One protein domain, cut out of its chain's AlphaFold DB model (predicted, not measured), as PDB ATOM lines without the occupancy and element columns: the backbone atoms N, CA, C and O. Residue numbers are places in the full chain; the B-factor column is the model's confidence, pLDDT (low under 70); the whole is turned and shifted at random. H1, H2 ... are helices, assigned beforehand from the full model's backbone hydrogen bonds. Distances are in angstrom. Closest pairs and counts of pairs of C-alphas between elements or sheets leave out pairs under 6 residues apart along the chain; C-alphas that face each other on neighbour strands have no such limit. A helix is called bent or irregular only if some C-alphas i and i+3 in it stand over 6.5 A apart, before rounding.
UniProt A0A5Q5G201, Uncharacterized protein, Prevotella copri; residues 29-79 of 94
ATOM      1  N   ARG A  29     138.710 182.901 144.652       93.88
ATOM      2  CA  ARG A  29     139.139 181.693 145.360       93.88
ATOM      3  C   ARG A  29     138.045 181.215 146.306       93.88
ATOM      4  O   ARG A  29     137.710 180.036 146.284       93.88
ATOM      5  N   ASP A  30     137.471 182.113 147.098       93.06
ATOM      6  CA  ASP A  30     136.460 181.754 148.092       93.06
ATOM      7  C   ASP A  30     135.174 181.234 147.420       93.06
ATOM      8  O   ASP A  30     134.592 180.242 147.862       93.06
ATOM      9  N   LYS A  31     134.789 181.801 146.268       94.81
ATOM     10  CA  LYS A  31     133.696 181.269 145.437       94.81
ATOM     11  C   LYS A  31     134.003 179.894 144.852       94.81
ATOM     12  O   LYS A  31     133.128 179.028 144.819       94.81
ATOM     13  N   LEU A  32     135.235 179.663 144.400       95.50
ATOM     14  CA  LEU A  32     135.640 178.347 143.912       95.50
ATOM     15  C   LEU A  32     135.624 177.311 145.044       95.50
ATOM     16  O   LEU A  32     135.174 176.187 144.822       95.50
ATOM     17  N   VAL A  33     136.051 177.683 146.253       95.25
ATOM     18  CA  VAL A  33     135.955 176.841 147.457       95.25
ATOM     19  C   VAL A  33     134.505 176.453 147.739       95.25
ATOM     20  O   VAL A  33     134.226 175.268 147.913       95.25
ATOM     21  N   GLU A  34     133.580 177.417 147.715       94.75
ATOM     22  CA  GLU A  34     132.145 177.185 147.926       94.75
ATOM     23  C   GLU A  34     131.578 176.171 146.920       94.75
ATOM     24  O   GLU A  34     130.989 175.158 147.309       94.75
ATOM     25  N   LEU A  35     131.824 176.387 145.623       95.12
ATOM     26  CA  LEU A  35     131.377 175.482 144.558       95.12
ATOM     27  C   LEU A  35     131.971 174.077 144.710       95.12
ATOM     28  O   LEU A  35     131.274 173.076 144.535       95.12
ATOM     29  N   THR A  36     133.253 174.001 145.066       95.12
ATOM     30  CA  THR A  36     133.968 172.736 145.263       95.12
ATOM     31  C   THR A  36     133.379 171.956 146.434       95.12
ATOM     32  O   THR A  36     133.091 170.767 146.295       95.12
ATOM     33  N   ALA A  37     133.133 172.615 147.569       94.56
ATOM     34  CA  ALA A  37     132.548 171.994 148.752       94.56
ATOM     35  C   ALA A  37     131.128 171.465 148.481       94.56
ATOM     36  O   ALA A  37     130.811 170.327 148.836       94.56
ATOM     37  N   ASN A  38     130.293 172.241 147.784       93.81
ATOM     38  CA  ASN A  38     128.946 171.811 147.395       93.81
ATOM     39  C   ASN A  38     128.974 170.629 146.411       93.81
ATOM     40  O   ASN A  38     128.190 169.684 146.547       93.81
ATOM     41  N   GLN A  39     129.912 170.621 145.460       92.81
ATOM     42  CA  GLN A  39     130.084 169.493 144.545       92.81
ATOM     43  C   GLN A  39     130.552 168.227 145.281       92.81
ATOM     44  O   GLN A  39     129.988 167.155 145.068       92.81
ATOM     45  N   MET A  40     131.506 168.344 146.210       91.50
ATOM     46  CA  MET A  40     131.938 167.227 147.060       91.50
ATOM     47  C   MET A  40     130.777 166.657 147.882       91.50
ATOM     48  O   MET A  40     130.607 165.439 147.977       91.50
ATOM     49  N   HIS A  41     129.945 167.523 148.464       90.56
ATOM     50  CA  HIS A  41     128.759 167.098 149.204       90.56
ATOM     51  C   HIS A  41     127.785 166.318 148.306       90.56
ATOM     52  O   HIS A  41     127.339 165.228 148.674       90.56
ATOM     53  N   ARG A  42     127.555 166.790 147.074       88.69
ATOM     54  CA  ARG A  42     126.730 166.101 146.064       88.69
ATOM     55  C   ARG A  42     127.270 164.738 145.678       88.69
ATOM     56  O   ARG A  42     126.497 163.781 145.567       88.69
ATOM     57  N   ASP A  43     128.575 164.638 145.491       87.38
ATOM     58  CA  ASP A  43     129.228 163.392 145.121       87.38
ATOM     59  C   ASP A  43     129.129 162.351 146.239       87.38
ATOM     60  O   ASP A  43     128.894 161.172 145.965       87.38
ATOM     61  N   LEU A  44     129.215 162.769 147.507       86.38
ATOM     62  CA  LEU A  44     128.981 161.878 148.643       86.38
ATOM     63  C   LEU A  44     127.531 161.379 148.687       86.38
ATOM     64  O   LEU A  44     127.301 160.169 148.776       86.38
ATOM     65  N   VAL A  45     126.552 162.272 148.541       84.94
ATOM     66  CA  VAL A  45     125.131 161.887 148.541       84.94
ATOM     67  C   VAL A  45     124.822 160.924 147.391       84.94
ATOM     68  O   VAL A  45     124.107 159.937 147.576       84.94
ATOM     69  N   THR A  46     125.392 161.180 146.213       83.00
ATOM     70  CA  THR A  46     125.113 160.418 144.989       83.00
ATOM     71  C   THR A  46     125.845 159.074 144.962       83.00
ATOM     72  O   THR A  46     125.243 158.048 144.641       83.00
ATOM     73  N   TRP A  47     127.133 159.050 145.316       81.75
ATOM     74  CA  TRP A  47     128.015 157.898 145.093       81.75
ATOM     75  C   TRP A  47     128.479 157.205 146.383       81.75
ATOM     76  O   TRP A  47     128.859 156.034 146.343       81.75
ATOM     77  N   SER A  48     128.415 157.865 147.544       72.50
ATOM     78  CA  SER A  48     128.849 157.315 148.841       72.50
ATOM     79  C   SER A  48     127.692 156.678 149.617       72.50
ATOM     80  O   SER A  48     127.447 156.981 150.782       72.50
ATOM     81  N   HIS A  49     126.928 155.794 148.963       70.19
ATOM     82  CA  HIS A  49     125.785 155.066 149.550       70.19
ATOM     83  C   HIS A  49     124.673 155.946 150.176       70.19
ATOM     84  O   HIS A  49     123.749 155.415 150.802       70.19
ATOM     85  N   GLY A  50     124.685 157.264 149.948       64.06
ATOM     86  CA  GLY A  50     123.795 158.231 150.596       64.06
ATOM     87  C   GLY A  50     124.355 158.852 151.880       64.06
ATOM     88  O   GLY A  50     123.586 159.405 152.658       64.06
ATOM     89  N   SER A  51     125.664 158.755 152.127       68.56
ATOM     90  CA  SER A  51     126.327 159.525 153.179       68.56
ATOM     91  C   SER A  51     126.305 161.014 152.820       68.56
ATOM     92  O   SER A  51     126.765 161.400 151.751       68.56
ATOM     93  N   SER A  52     125.761 161.845 153.709       73.38
ATOM     94  CA  SER A  52     125.721 163.312 153.606       73.38
ATOM     95  C   SER A  52     126.620 163.932 154.684       73.38
ATOM     96  O   SER A  52     126.217 164.842 155.412       73.38
ATOM     97  N   ASP A  53     127.817 163.377 154.851       86.00
ATOM     98  CA  ASP A  53     128.746 163.799 155.894       86.00
ATOM     99  C   ASP A  53     129.493 165.077 155.477       86.00
ATOM    100  O   ASP A  53     130.496 165.040 154.763       86.00
ATOM    101  N   VAL A  54     128.979 166.225 155.924       88.44
ATOM    102  CA  VAL A  54     129.596 167.545 155.711       88.44
ATOM    103  C   VAL A  54     130.934 167.692 156.442       88.44
ATOM    104  O   VAL A  54     131.826 168.381 155.947       88.44
ATOM    105  N   ALA A  55     131.125 166.991 157.566       90.56
ATOM    106  CA  ALA A  55     132.398 166.987 158.281       90.56
ATOM    107  C   ALA A  55     133.473 166.260 157.466       90.56
ATOM    108  O   ALA A  55     134.622 166.703 157.407       90.56
ATOM    109  N   LYS A  56     133.087 165.195 156.753       89.38
ATOM    110  CA  LYS A  56     133.973 164.537 155.791       89.38
ATOM    111  C   LYS A  56     134.370 165.464 154.643       89.38
ATOM    112  O   LYS A  56     135.546 165.471 154.287       89.38
ATOM    113  N   VAL A  57     133.444 166.259 154.099       91.75
ATOM    114  CA  VAL A  57     133.772 167.247 153.053       91.75
ATOM    115  C   VAL A  57     134.811 168.244 153.555       91.75
ATOM    116  O   VAL A  57     135.832 168.422 152.897       91.75
ATOM    117  N   ALA A  58     134.600 168.841 154.732       93.44
ATOM    118  CA  ALA A  58     135.553 169.789 155.309       93.44
ATOM    119  C   ALA A  58     136.928 169.147 155.566       93.44
ATOM    120  O   ALA A  58     137.957 169.716 155.199       93.44
ATOM    121  N   SER A  59     136.954 167.935 156.131       92.94
ATOM    122  CA  SER A  59     138.199 167.206 156.388       92.94
ATOM    123  C   SER A  59     138.948 166.845 155.103       92.94
ATOM    124  O   SER A  59     140.175 166.949 155.068       92.94
ATOM    125  N   ASP A  60     138.244 166.391 154.065       92.25
ATOM    126  CA  ASP A  60     138.859 166.006 152.796       92.25
ATOM    127  C   ASP A  60     139.334 167.244 152.022       92.25
ATOM    128  O   ASP A  60     140.426 167.221 151.458       92.25
ATOM    129  N   LEU A  61     138.577 168.346 152.053       93.38
ATOM    130  CA  LEU A  61     138.969 169.607 151.425       93.38
ATOM    131  C   LEU A  61     140.256 170.162 152.047       93.38
ATOM    132  O   LEU A  61     141.188 170.504 151.319       93.38
ATOM    133  N   ALA A  62     140.353 170.171 153.380       94.62
ATOM    134  CA  ALA A  62     141.579 170.557 154.075       94.62
ATOM    135  C   ALA A  62     142.741 169.623 153.720       94.62
ATOM    136  O   ALA A  62     143.844 170.077 153.429       94.62
ATOM    137  N   ARG A  63     142.496 168.309 153.672       92.62
ATOM    138  CA  ARG A  63     143.526 167.323 153.329       92.62
ATOM    139  C   ARG A  63     144.055 167.478 151.905       92.62
ATOM    140  O   ARG A  63     145.257 167.358 151.704       92.62
ATOM    141  N   PHE A  64     143.184 167.684 150.919       91.12
ATOM    142  CA  PHE A  64     143.590 167.762 149.511       91.12
ATOM    143  C   PHE A  64     144.126 169.132 149.101       91.12
ATOM    144  O   PHE A  64     144.755 169.241 148.054       91.12
ATOM    145  N   THR A  65     143.926 170.153 149.932       92.44
ATOM    146  CA  THR A  65     144.503 171.490 149.738       92.44
ATOM    147  C   THR A  65     145.717 171.752 150.633       92.44
ATOM    148  O   THR A  65     146.105 172.902 150.808       92.44
ATOM    149  N   ASP A  66     146.317 170.704 151.213       91.69
ATOM    150  CA  ASP A  66     147.457 170.788 152.144       91.69
ATOM    151  C   ASP A  66     147.216 171.726 153.351       91.69
ATOM    152  O   ASP A  66     148.142 172.290 153.926       91.69
ATOM    153  N   GLY A  67     145.953 171.884 153.758       91.19
ATOM    154  CA  GLY A  67     145.526 172.750 154.859       91.19
ATOM    155  C   GLY A  67     145.311 174.217 154.478       91.19
ATOM    156  O   GLY A  67     144.895 174.998 155.338       91.19
ATOM    157  N   ASN A  68     145.536 174.592 153.211       90.88
ATOM    158  CA  ASN A  68     145.354 175.965 152.732       90.88
ATOM    159  C   ASN A  68     143.889 176.407 152.795       90.88
ATOM    160  O   ASN A  68     143.614 177.585 153.021       90.88
ATOM    161  N   ILE A  69     142.954 175.473 152.594       92.94
ATOM    162  CA  ILE A  69     141.519 175.724 152.687       92.94
ATOM    163  C   ILE A  69     140.951 174.970 153.887       92.94
ATOM    164  O   ILE A  69     140.967 173.743 153.932       92.94
ATOM    165  N   GLN A  70     140.409 175.714 154.848       92.62
ATOM    166  CA  GLN A  70     139.711 175.171 156.011       92.62
ATOM    167  C   GLN A  70     138.291 175.720 156.012       92.62
ATOM    168  O   GLN A  70     138.083 176.925 156.132       92.62
ATOM    169  N   LEU A  71     137.322 174.828 155.813       92.31
ATOM    170  CA  LEU A  71     135.912 175.191 155.795       92.31
ATOM    171  C   LEU A  71     135.408 175.295 157.236       92.31
ATOM    172  O   LEU A  71     135.515 174.330 157.994       92.31
ATOM    173  N   ASP A  72     134.844 176.440 157.595       91.56
ATOM    174  CA  ASP A  72     134.174 176.617 158.878       91.56
ATOM    175  C   ASP A  72     132.721 176.141 158.768       91.56
ATOM    176  O   ASP A  72     131.903 176.748 158.082       91.56
ATOM    177  N   LEU A  73     132.408 175.027 159.428       90.25
ATOM    178  CA  LEU A  73     131.082 174.408 159.388       90.25
ATOM    179  C   LEU A  73     130.029 175.173 160.199       90.25
ATOM    180  O   LEU A  73     128.842 174.916 160.009       90.25
ATOM    181  N   ASP A  74     130.437 176.095 161.074       89.38
ATOM    182  CA  ASP A  74     129.502 176.919 161.843       89.38
ATOM    183  C   ASP A  74     128.957 178.083 160.999       89.38
ATOM    184  O   ASP A  74     127.843 178.560 161.230       89.38
ATOM    185  N   THR A  75     129.721 178.530 159.996       89.62
ATOM    186  CA  THR A  75     129.356 179.650 159.114       89.62
ATOM    187  C   THR A  75     128.989 179.212 157.699       89.62
ATOM    188  O   THR A  75     128.144 179.843 157.059       89.62
ATOM    189  N   PHE A  76     129.585 178.131 157.198       90.69
ATOM    190  CA  PHE A  76     129.343 177.640 155.849       90.69
ATOM    191  C   PHE A  76     128.047 176.832 155.763       90.69
ATOM    192  O   PHE A  76     127.875 175.808 156.427       90.69
ATOM    193  N   VAL A  77     127.150 177.247 154.869       89.38
ATOM    194  CA  VAL A  77     125.886 176.553 154.616       89.38
ATOM    195  C   VAL A  77     125.976 175.806 153.293       89.38
ATOM    196  O   VAL A  77     126.042 176.415 152.228       89.38
ATOM    197  N   PHE A  78     125.942 174.476 153.365       89.94
ATOM    198  CA  PHE A  78     125.882 173.630 152.176       89.94
ATOM    199  C   PHE A  78     124.548 173.782 151.449       89.94
ATOM    200  O   PHE A  78     123.486 173.916 152.067       89.94
ATOM    201  N   GLU A  79     124.597 173.687 150.124       89.62
ATOM    202  CA  GLU A  79     123.391 173.636 149.310       89.62
ATOM    203  C   GLU A  79     122.514 172.436 149.683       89.62
ATOM    204  O   GLU A  79     122.982 171.321 149.931       89.62
TER     205      GLU A  79
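This is residues 29 to 79 of the 94 residues of an uncharacterized protein of Prevotella copri (UniProt A0A5Q5G201). A long helix, H1, is crossed steeply by a shorter helix, H2, which packs on the residues at its middle, 37 to 41, and after H2 a long stretch with no named element, residues 65 to 79, runs on past H1. The printed part has 51 residues, with two named helices, H1 then H2, and no named strand; its class is all helix. It is compact, with a radius of gyration of the C-alphas of 10.3 A, and its C-alphas span 29 by 20 by 19 A.

Look first at H1, residues 29 to 47, the longest helix, and then at H2, residues 54 to 64. The two touch, H1 with residues 37 to 41 alone; their closest C-alphas are those of Met 40 and Val 57, 6.3 A apart. Their lines stand at a steep tilt of 60 degrees, and they run opposite ways. Their centres are 10.2 A apart. In both H1 and H2, every O i to N i+4 pair is within hydrogen-bond range.

Find C-alpha 29 at (139.139, 181.693, 145.360); from there H1 runs 26.3 A to C-alpha 47 at (128.015, 157.898, 145.093). A short link of 6 residues leads to H2, which begins at C-alpha 54 and ends 15.3 A away at C-alpha 64, at (143.590, 167.762, 149.511). Neither helix is bent.

The two C-alphas farthest apart are those of Arg 29 and His 49, at 30.1 A. The printed part has no cut, and residues 65 to 79 form a long stretch with no named element. In the B-factor column you will find a mean pLDDT of 89.1 for the printed part; residues 50 to 51, between H1 and H2, are under 70.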